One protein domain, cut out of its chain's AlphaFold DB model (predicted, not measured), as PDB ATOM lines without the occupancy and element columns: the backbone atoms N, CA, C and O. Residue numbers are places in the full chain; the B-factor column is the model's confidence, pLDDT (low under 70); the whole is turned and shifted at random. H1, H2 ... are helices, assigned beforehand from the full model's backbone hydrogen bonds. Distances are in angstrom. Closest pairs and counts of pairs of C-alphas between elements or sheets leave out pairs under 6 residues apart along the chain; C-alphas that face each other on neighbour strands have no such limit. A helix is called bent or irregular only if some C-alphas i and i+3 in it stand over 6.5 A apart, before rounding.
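AT A GLANCE: This is residues 80 to 136 of the 136 residues of an uncharacterized protein of Bacillus sp. OK048 (UniProt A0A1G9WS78). The model is a flat, open U made of helix, with an empty middle: the long arm H2a forms the base, while H1 at one end and H2b at the other form the two sides. The sides do not meet, and H2a itself is kinked on the way to H2b. The printed part has 57 residues with two named helices, H1 then H2, and no named strand; the class is all helix. It is extended, with a radius of gyration of the C-alphas of 17.3 A, and spans 39 by 38 by 9 A.

IN THESE COORDINATES: The longest helix, H2, residues 95 to 134, was assigned as one helix by its hydrogen bonds, but it is bent: C-alphas 118 and 121 are 7.2 A apart. Its arm H2a, residues 95 to 118, is 33.6 A long and begins at C-alpha 95 (56.247, -22.272, -8.449). H2a is itself irregular, with C-alphas 111 and 114 7.0 A apart. The arm H2b, residues 121 to 134, is 21.4 A long and ends at C-alpha 134 (32.217, -4.392, 7.057). H1, residues 80 to 91, is 16.5 A long and begins at C-alpha 80 (36.409, -28.675, 2.510).

HOW THE PARTS SIT: H2a has a kink of 55 degrees near Leu 112. H2a and H2b stand at a steep tilt of 64 degrees. A tight link of 3 residues joins H1 to H2a, yet the two are apart, with no C-alpha of one within 8 A of the other. H1 and H2b are apart too. In H1 every O i to N i+4 pair is within hydrogen-bond range; in H2a 17 of 20 are, and in H2b 7 of 10.

THE WHOLE: The two C-alphas farthest apart, those of Gln 80 and Glu 118, are 42.4 A apart. Residues 80 to 136 stand free. The printed part has no cut and no long link. The mean pLDDT of the printed part is 75.2; residues 80 to 83, 116 to 117, 129 and 131 to 136 are under 70.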
ATOM      1  N   GLN A  80      35.465 -27.598   2.849       54.38
ATOM      2  CA  GLN A  80      36.409 -28.675   2.510       54.38
ATOM      3  C   GLN A  80      36.566 -28.848   0.991       54.38
ATOM      4  O   GLN A  80      37.670 -29.058   0.498       54.38
ATOM      5  N   ALA A  81      35.481 -28.687   0.225       54.50
ATOM      6  CA  ALA A  81      35.519 -28.794  -1.234       54.50
ATOM      7  C   ALA A  81      36.402 -27.708  -1.875       54.50
ATOM      8  O   ALA A  81      37.125 -27.986  -2.827       54.50
ATOM      9  N   THR A  82      36.388 -26.488  -1.330       59.50
ATOM     10  CA  THR A  82      37.242 -25.390  -1.806       59.50
ATOM     11  C   THR A  82      38.714 -25.587  -1.456       59.50
ATOM     12  O   THR A  82      39.567 -25.253  -2.270       59.50
ATOM     13  N   GLN A  83      39.032 -26.160  -0.290       64.69
ATOM     14  CA  GLN A  83      40.420 -26.446   0.099       64.69
ATOM     15  C   GLN A  83      41.047 -27.492  -0.827       64.69
ATOM     16  O   GLN A  83      42.100 -27.237  -1.399       64.69
ATOM     17  N   ASN A  84      40.332 -28.587  -1.097       70.62
ATOM     18  CA  ASN A  84      40.797 -29.639  -2.006       70.62
ATOM     19  C   ASN A  84      41.014 -29.125  -3.443       70.62
ATOM     20  O   ASN A  84      41.925 -29.565  -4.141       70.62
ATOM     21  N   GLN A  85      40.185 -28.180  -3.900       71.81
ATOM     22  CA  GLN A  85      40.347 -27.541  -5.210       71.81
ATOM     23  C   GLN A  85      41.565 -26.614  -5.256       71.81
ATOM     24  O   GLN A  85      42.295 -26.625  -6.243       71.81
ATOM     25  N   ILE A  86      41.800 -25.839  -4.195       75.62
ATOM     26  CA  ILE A  86      42.960 -24.949  -4.083       75.62
ATOM     27  C   ILE A  86      44.250 -25.766  -3.997       75.62
ATOM     28  O   ILE A  86      45.196 -25.458  -4.709       75.62
ATOM     29  N   GLU A  87      44.283 -26.833  -3.199       74.94
ATOM     30  CA  GLU A  87      45.440 -27.730  -3.096       74.94
ATOM     31  C   GLU A  87      45.756 -28.404  -4.434       74.94
ATOM     32  O   GLU A  87      46.909 -28.429  -4.852       74.94
ATOM     33  N   ASN A  88      44.740 -28.874  -5.164       78.69
ATOM     34  CA  ASN A  88      44.943 -29.441  -6.497       78.69
ATOM     35  C   ASN A  88      45.478 -28.401  -7.500       78.69
ATOM     36  O   ASN A  88      46.291 -28.730  -8.357       78.69
ATOM     37  N   ILE A  89      45.049 -27.144  -7.401       78.06
ATOM     38  CA  ILE A  89      45.570 -26.061  -8.242       78.06
ATOM     39  C   ILE A  89      47.022 -25.744  -7.856       78.06
ATOM     40  O   ILE A  89      47.875 -25.714  -8.732       78.06
ATOM     41  N   LEU A  90      47.324 -25.583  -6.565       75.38
ATOM     42  CA  LEU A  90      48.674 -25.296  -6.066       75.38
ATOM     43  C   LEU A  90      49.678 -26.407  -6.397       75.38
ATOM     44  O   LEU A  90      50.814 -26.103  -6.738       75.38
ATOM     45  N   ASN A  91      49.255 -27.673  -6.360       78.62
ATOM     46  CA  ASN A  91      50.109 -28.814  -6.700       78.62
ATOM     47  C   ASN A  91      50.437 -28.907  -8.199       78.62
ATOM     48  O   ASN A  91      51.435 -29.520  -8.563       78.62
ATOM     49  N   ASN A  92      49.602 -28.321  -9.060       80.81
ATOM     50  CA  ASN A  92      49.800 -28.303 -10.511       80.81
ATOM     51  C   ASN A  92      50.386 -26.975 -11.015       80.81
ATOM     52  O   ASN A  92      50.588 -26.814 -12.219       80.81
ATOM     53  N   ILE A  93      50.621 -26.010 -10.124       79.38
ATOM     54  CA  ILE A  93      51.251 -24.742 -10.474       79.38
ATOM     55  C   ILE A  93      52.762 -24.900 -10.373       79.38
ATOM     56  O   ILE A  93      53.300 -25.326  -9.354       79.38
ATOM     57  N   ASP A  94      53.439 -24.482 -11.433       84.75
ATOM     58  CA  ASP A  94      54.878 -24.296 -11.415       84.75
ATOM     59  C   ASP A  94      55.227 -23.065 -10.561       84.75
ATOM     60  O   ASP A  94      54.912 -21.920 -10.906       84.75
ATOM     61  N   VAL A  95      55.841 -23.314  -9.402       86.56
ATOM     62  CA  VAL A  95      56.247 -22.272  -8.449       86.56
ATOM     63  C   VAL A  95      57.328 -21.372  -9.050       86.56
ATOM     64  O   VAL A  95      57.357 -20.183  -8.736       86.56
ATOM     65  N   GLU A  96      58.178 -21.895  -9.935       86.56
ATOM     66  CA  GLU A  96      59.215 -21.115 -10.613       86.56
ATOM     67  C   GLU A  96      58.572 -20.079 -11.542       86.56
ATOM     68  O   GLU A  96      58.830 -18.881 -11.406       86.56
ATOM     69  N   LEU A  97      57.617 -20.515 -12.370       88.25
ATOM     70  CA  LEU A  97      56.839 -19.636 -13.245       88.25
ATOM     71  C   LEU A  97      56.005 -18.612 -12.457       88.25
ATOM     72  O   LEU A  97      55.871 -17.455 -12.870       88.25
ATOM     73  N   LEU A  98      55.435 -19.011 -11.314       88.38
ATOM     74  CA  LEU A  98      54.692 -18.102 -10.441       88.38
ATOM     75  C   LEU A  98      55.604 -17.005  -9.885       88.38
ATOM     76  O   LEU A  98      55.231 -15.833  -9.919       88.38
ATOM     77  N   MET A  99      56.787 -17.368  -9.390       87.94
ATOM     78  CA  MET A  99      57.747 -16.408  -8.850       87.94
ATOM     79  C   MET A  99      58.293 -15.483  -9.941       87.94
ATOM     80  O   MET A  99      58.358 -14.278  -9.711       87.94
ATOM     81  N   GLU A 100      58.570 -15.993 -11.144       91.00
ATOM     82  CA  GLU A 100      58.948 -15.169 -12.301       91.00
ATOM     83  C   GLU A 100      57.830 -14.184 -12.680       91.00
ATOM     84  O   GLU A 100      58.078 -12.999 -12.907       91.00
ATOM     85  N   THR A 101      56.573 -14.637 -12.666       91.62
ATOM     86  CA  THR A 101      55.410 -13.779 -12.931       91.62
ATOM     87  C   THR A 101      55.234 -12.723 -11.840       91.62
ATOM     88  O   THR A 101      54.939 -11.565 -12.143       91.62
ATOM     89  N   ILE A 102      55.436 -13.086 -10.570       88.25
ATOM     90  CA  ILE A 102      55.411 -12.147  -9.443       88.25
ATOM     91  C   ILE A 102      56.520 -11.108  -9.603       88.25
ATOM     92  O   ILE A 102      56.237  -9.916  -9.490       88.25
ATOM     93  N   ASP A 103      57.745 -11.516  -9.926       91.06
ATOM     94  CA  ASP A 103      58.859 -10.600 -10.162       91.06
ATOM     95  C   ASP A 103      58.598  -9.693 -11.368       91.06
ATOM     96  O   ASP A 103      58.832  -8.484 -11.292       91.06
ATOM     97  N   MET A 104      58.022 -10.215 -12.451       92.81
ATOM     98  CA  MET A 104      57.580  -9.421 -13.599       92.81
ATOM     99  C   MET A 104      56.512  -8.396 -13.190       92.81
ATOM    100  O   MET A 104      56.610  -7.218 -13.538       92.81
ATOM    101  N   ILE A 105      55.509  -8.785 -12.401       88.38
ATOM    102  CA  ILE A 105      54.484  -7.860 -11.900       88.38
ATOM    103  C   ILE A 105      55.115  -6.812 -10.983       88.38
ATOM    104  O   ILE A 105      54.824  -5.627 -11.123       88.38
ATOM    105  N   VAL A 106      56.002  -7.204 -10.067       87.25
ATOM    106  CA  VAL A 106      56.686  -6.294  -9.139       87.25
ATOM    107  C   VAL A 106      57.561  -5.306  -9.906       87.25
ATOM    108  O   VAL A 106      57.502  -4.101  -9.650       87.25
ATOM    109  N   THR A 107      58.348  -5.772 -10.868       89.00
ATOM    110  CA  THR A 107      59.201  -4.920 -11.706       89.00
ATOM    111  C   THR A 107      58.369  -3.962 -12.557       89.00
ATOM    112  O   THR A 107      58.640  -2.758 -12.549       89.00
ATOM    113  N   THR A 108      57.281  -4.436 -13.169       84.56
ATOM    114  CA  THR A 108      56.341  -3.596 -13.930       84.56
ATOM    115  C   THR A 108      55.590  -2.619 -13.015       84.56
ATOM    116  O   THR A 108      55.380  -1.459 -13.363       84.56
ATOM    117  N   SER A 109      55.261  -3.017 -11.782       79.38
ATOM    118  CA  SER A 109      54.596  -2.155 -10.794       79.38
ATOM    119  C   SER A 109      55.485  -1.002 -10.332       79.38
ATOM    120  O   SER A 109      54.990   0.101 -10.090       79.38
ATOM    121  N   LYS A 110      56.809  -1.208 -10.263       77.88
ATOM    122  CA  LYS A 110      57.769  -0.131  -9.976       77.88
ATOM    123  C   LYS A 110      57.720   0.940 -11.067       77.88
ATOM    124  O   LYS A 110      57.812   2.122 -10.741       77.88
ATOM    125  N   GLN A 111      57.511   0.538 -12.320       76.69
ATOM    126  CA  GLN A 111      57.320   1.450 -13.453       76.69
ATOM    127  C   GLN A 111      55.924   2.086 -13.467       76.69
ATOM    128  O   GLN A 111      55.779   3.237 -13.866       76.69
ATOM    129  N   LEU A 112      54.904   1.382 -12.967       75.38
ATOM    130  CA  LEU A 112      53.540   1.900 -12.834       75.38
ATOM    131  C   LEU A 112      53.344   2.809 -11.604       75.38
ATOM    132  O   LEU A 112      52.343   3.516 -11.503       75.38
ATOM    133  N   LYS A 113      54.294   2.818 -10.660       71.06
ATOM    134  CA  LYS A 113      54.292   3.646  -9.441       71.06
ATOM    135  C   LYS A 113      53.984   5.135  -9.681       71.06
ATOM    136  O   LYS A 113      53.175   5.668  -8.919       71.06
ATOM    137  N   PRO A 114      54.587   5.838 -10.665       79.12
ATOM    138  CA  PRO A 114      54.209   7.220 -10.972       79.12
ATOM    139  C   PRO A 114      52.743   7.348 -11.397       79.12
ATOM    140  O   PRO A 114      52.063   8.248 -10.915       79.12
ATOM    141  N   LEU A 115      52.224   6.412 -12.196       73.81
ATOM    142  CA  LEU A 115      50.833   6.436 -12.655       73.81
ATOM    143  C   LEU A 115      49.867   6.223 -11.487       73.81
ATOM    144  O   LEU A 115      48.903   6.966 -11.332       73.81
ATOM    145  N   PHE A 116      50.168   5.291 -10.580       69.75
ATOM    146  CA  PHE A 116      49.344   5.073  -9.391       69.75
ATOM    147  C   PHE A 116      49.223   6.308  -8.497       69.75
ATOM    148  O   PHE A 116      48.177   6.465  -7.873       69.75
ATOM    149  N   LYS A 117      50.221   7.205  -8.441       69.12
ATOM    150  CA  LYS A 117      50.102   8.466  -7.681       69.12
ATOM    151  C   LYS A 117      48.964   9.345  -8.206       69.12
ATOM    152  O   LYS A 117      48.236   9.929  -7.409       69.12
ATOM    153  N   GLU A 118      48.771   9.383  -9.518       71.69
ATOM    154  CA  GLU A 118      47.686  10.135 -10.155       71.69
ATOM    155  C   GLU A 118      46.332   9.424 -10.018       71.69
ATOM    156  O   GLU A 118      45.304  10.074  -9.832       71.69
ATOM    157  N   VAL A 119      46.320   8.084 -10.008       73.31
ATOM    158  CA  VAL A 119      45.088   7.296  -9.799       73.31
ATOM    159  C   VAL A 119      44.730   7.136  -8.308       73.31
ATOM    160  O   VAL A 119      43.620   6.728  -7.971       73.31
ATOM    161  N   THR A 120      45.627   7.504  -7.387       74.69
ATOM    162  CA  THR A 120      45.443   7.381  -5.927       74.69
ATOM    163  C   THR A 120      44.120   7.978  -5.420       74.69
ATOM    164  O   THR A 120      43.421   7.270  -4.690       74.69
ATOM    165  N   PRO A 121      43.700   9.210  -5.782       75.38
ATOM    166  CA  PRO A 121      42.417   9.753  -5.318       75.38
ATOM    167  C   PRO A 121      41.209   8.947  -5.815       75.38
ATOM    168  O   PRO A 121      40.216   8.805  -5.097       75.38
ATOM    169  N   PHE A 122      41.292   8.364  -7.012       76.50
ATOM    170  CA  PHE A 122      40.237   7.514  -7.556       76.50
ATOM    171  C   PHE A 122      40.183   6.181  -6.812       76.50
ATOM    172  O   PHE A 122      39.118   5.801  -6.324       76.50
ATOM    173  N   ILE A 123      41.331   5.525  -6.622       78.44
ATOM    174  CA  ILE A 123      41.440   4.266  -5.871       78.44
ATOM    175  C   ILE A 123      40.977   4.458  -4.421       78.44
ATOM    176  O   ILE A 123      40.246   3.620  -3.900       78.44
ATOM    177  N   HIS A 124      41.300   5.588  -3.784       75.25
ATOM    178  CA  HIS A 124      40.821   5.912  -2.439       75.25
ATOM    179  C   HIS A 124      39.286   5.929  -2.359       75.25
ATOM    180  O   HIS A 124      38.702   5.376  -1.423       75.25
ATOM    181  N   ARG A 125      38.610   6.505  -3.365       73.75
ATOM    182  CA  ARG A 125      37.141   6.504  -3.453       73.75
ATOM    183  C   ARG A 125      36.580   5.091  -3.605       73.75
ATOM    184  O   ARG A 125      35.549   4.800  -3.001       73.75
ATOM    185  N   PHE A 126      37.252   4.222  -4.360       78.25
ATOM    186  CA  PHE A 126      36.866   2.816  -4.497       78.25
ATOM    187  C   PHE A 126      37.080   2.037  -3.193       78.25
ATOM    188  O   PHE A 126      36.135   1.435  -2.694       78.25
ATOM    189  N   ILE A 127      38.256   2.127  -2.561       78.44
ATOM    190  CA  ILE A 127      38.552   1.441  -1.289       78.44
ATOM    191  C   ILE A 127      37.587   1.883  -0.181       78.44
ATOM    192  O   ILE A 127      37.112   1.052   0.594       78.44
ATOM    193  N   LYS A 128      37.235   3.174  -0.116       74.12
ATOM    194  CA  LYS A 128      36.267   3.687   0.865       74.12
ATOM    195  C   LYS A 128      34.880   3.047   0.722       74.12
ATOM    196  O   LYS A 128      34.196   2.892   1.726       74.12
ATOM    197  N   ARG A 129      34.465   2.664  -0.492       68.94
ATOM    198  CA  ARG A 129      33.194   1.953  -0.726       68.94
ATOM    199  C   ARG A 129      33.241   0.509  -0.230       68.94
ATOM    200  O   ARG A 129      32.234   0.039   0.280       68.94
ATOM    201  N   PHE A 130      34.393  -0.154  -0.320       71.19
ATOM    202  CA  PHE A 130      34.567  -1.522   0.180       71.19
ATOM    203  C   PHE A 130      34.657  -1.589   1.706       71.19
ATOM    204  O   PHE A 130      33.991  -2.419   2.313       71.19
ATOM    205  N   LYS A 131      35.386  -0.663   2.342       63.44
ATOM    206  CA  LYS A 131      35.495  -0.605   3.814       63.44
ATOM    207  C   LYS A 131      34.180  -0.278   4.533       63.44
ATOM    208  O   LYS A 131      34.080  -0.486   5.733       63.44
ATOM    209  N   PHE A 132      33.182   0.263   3.833       56.12
ATOM    210  CA  PHE A 132      31.908   0.647   4.447       56.12
ATOM    211  C   PHE A 132      30.935  -0.533   4.627       56.12
ATOM    212  O   PHE A 132      29.996  -0.414   5.403       56.12
ATOM    213  N   ASN A 133      31.165  -1.667   3.953       56.25
ATOM    214  CA  ASN A 133      30.308  -2.859   4.039       56.25
ATOM    215  C   ASN A 133      30.702  -3.833   5.169       56.25
ATOM    216  O   ASN A 133      30.068  -4.871   5.306       56.25
ATOM    217  N   GLU A 134      31.735  -3.528   5.962       51.22
ATOM    218  CA  GLU A 134      32.217  -4.392   7.057       51.22
ATOM    219  C   GLU A 134      31.565  -4.065   8.421       51.22
ATOM    220  O   GLU A 134      31.728  -4.816   9.374       51.22
ATOM    221  N   ASN A 135      30.784  -2.978   8.517       49.47
ATOM    222  CA  ASN A 135      30.160  -2.506   9.768       49.47
ATOM    223  C   ASN A 135      28.612  -2.500   9.739       49.47
ATOM    224  O   ASN A 135      28.006  -1.662  10.411       49.47
ATOM    225  N   ALA A 136      27.967  -3.365   8.948       43.72
ATOM    226  CA  ALA A 136      26.503  -3.478   8.879       43.72
ATOM    227  C   ALA A 136      26.024  -4.883   9.254       43.72
ATOM    228  O   ALA A 136      26.632  -5.854   8.750       43.72
TER     229      ALA A 136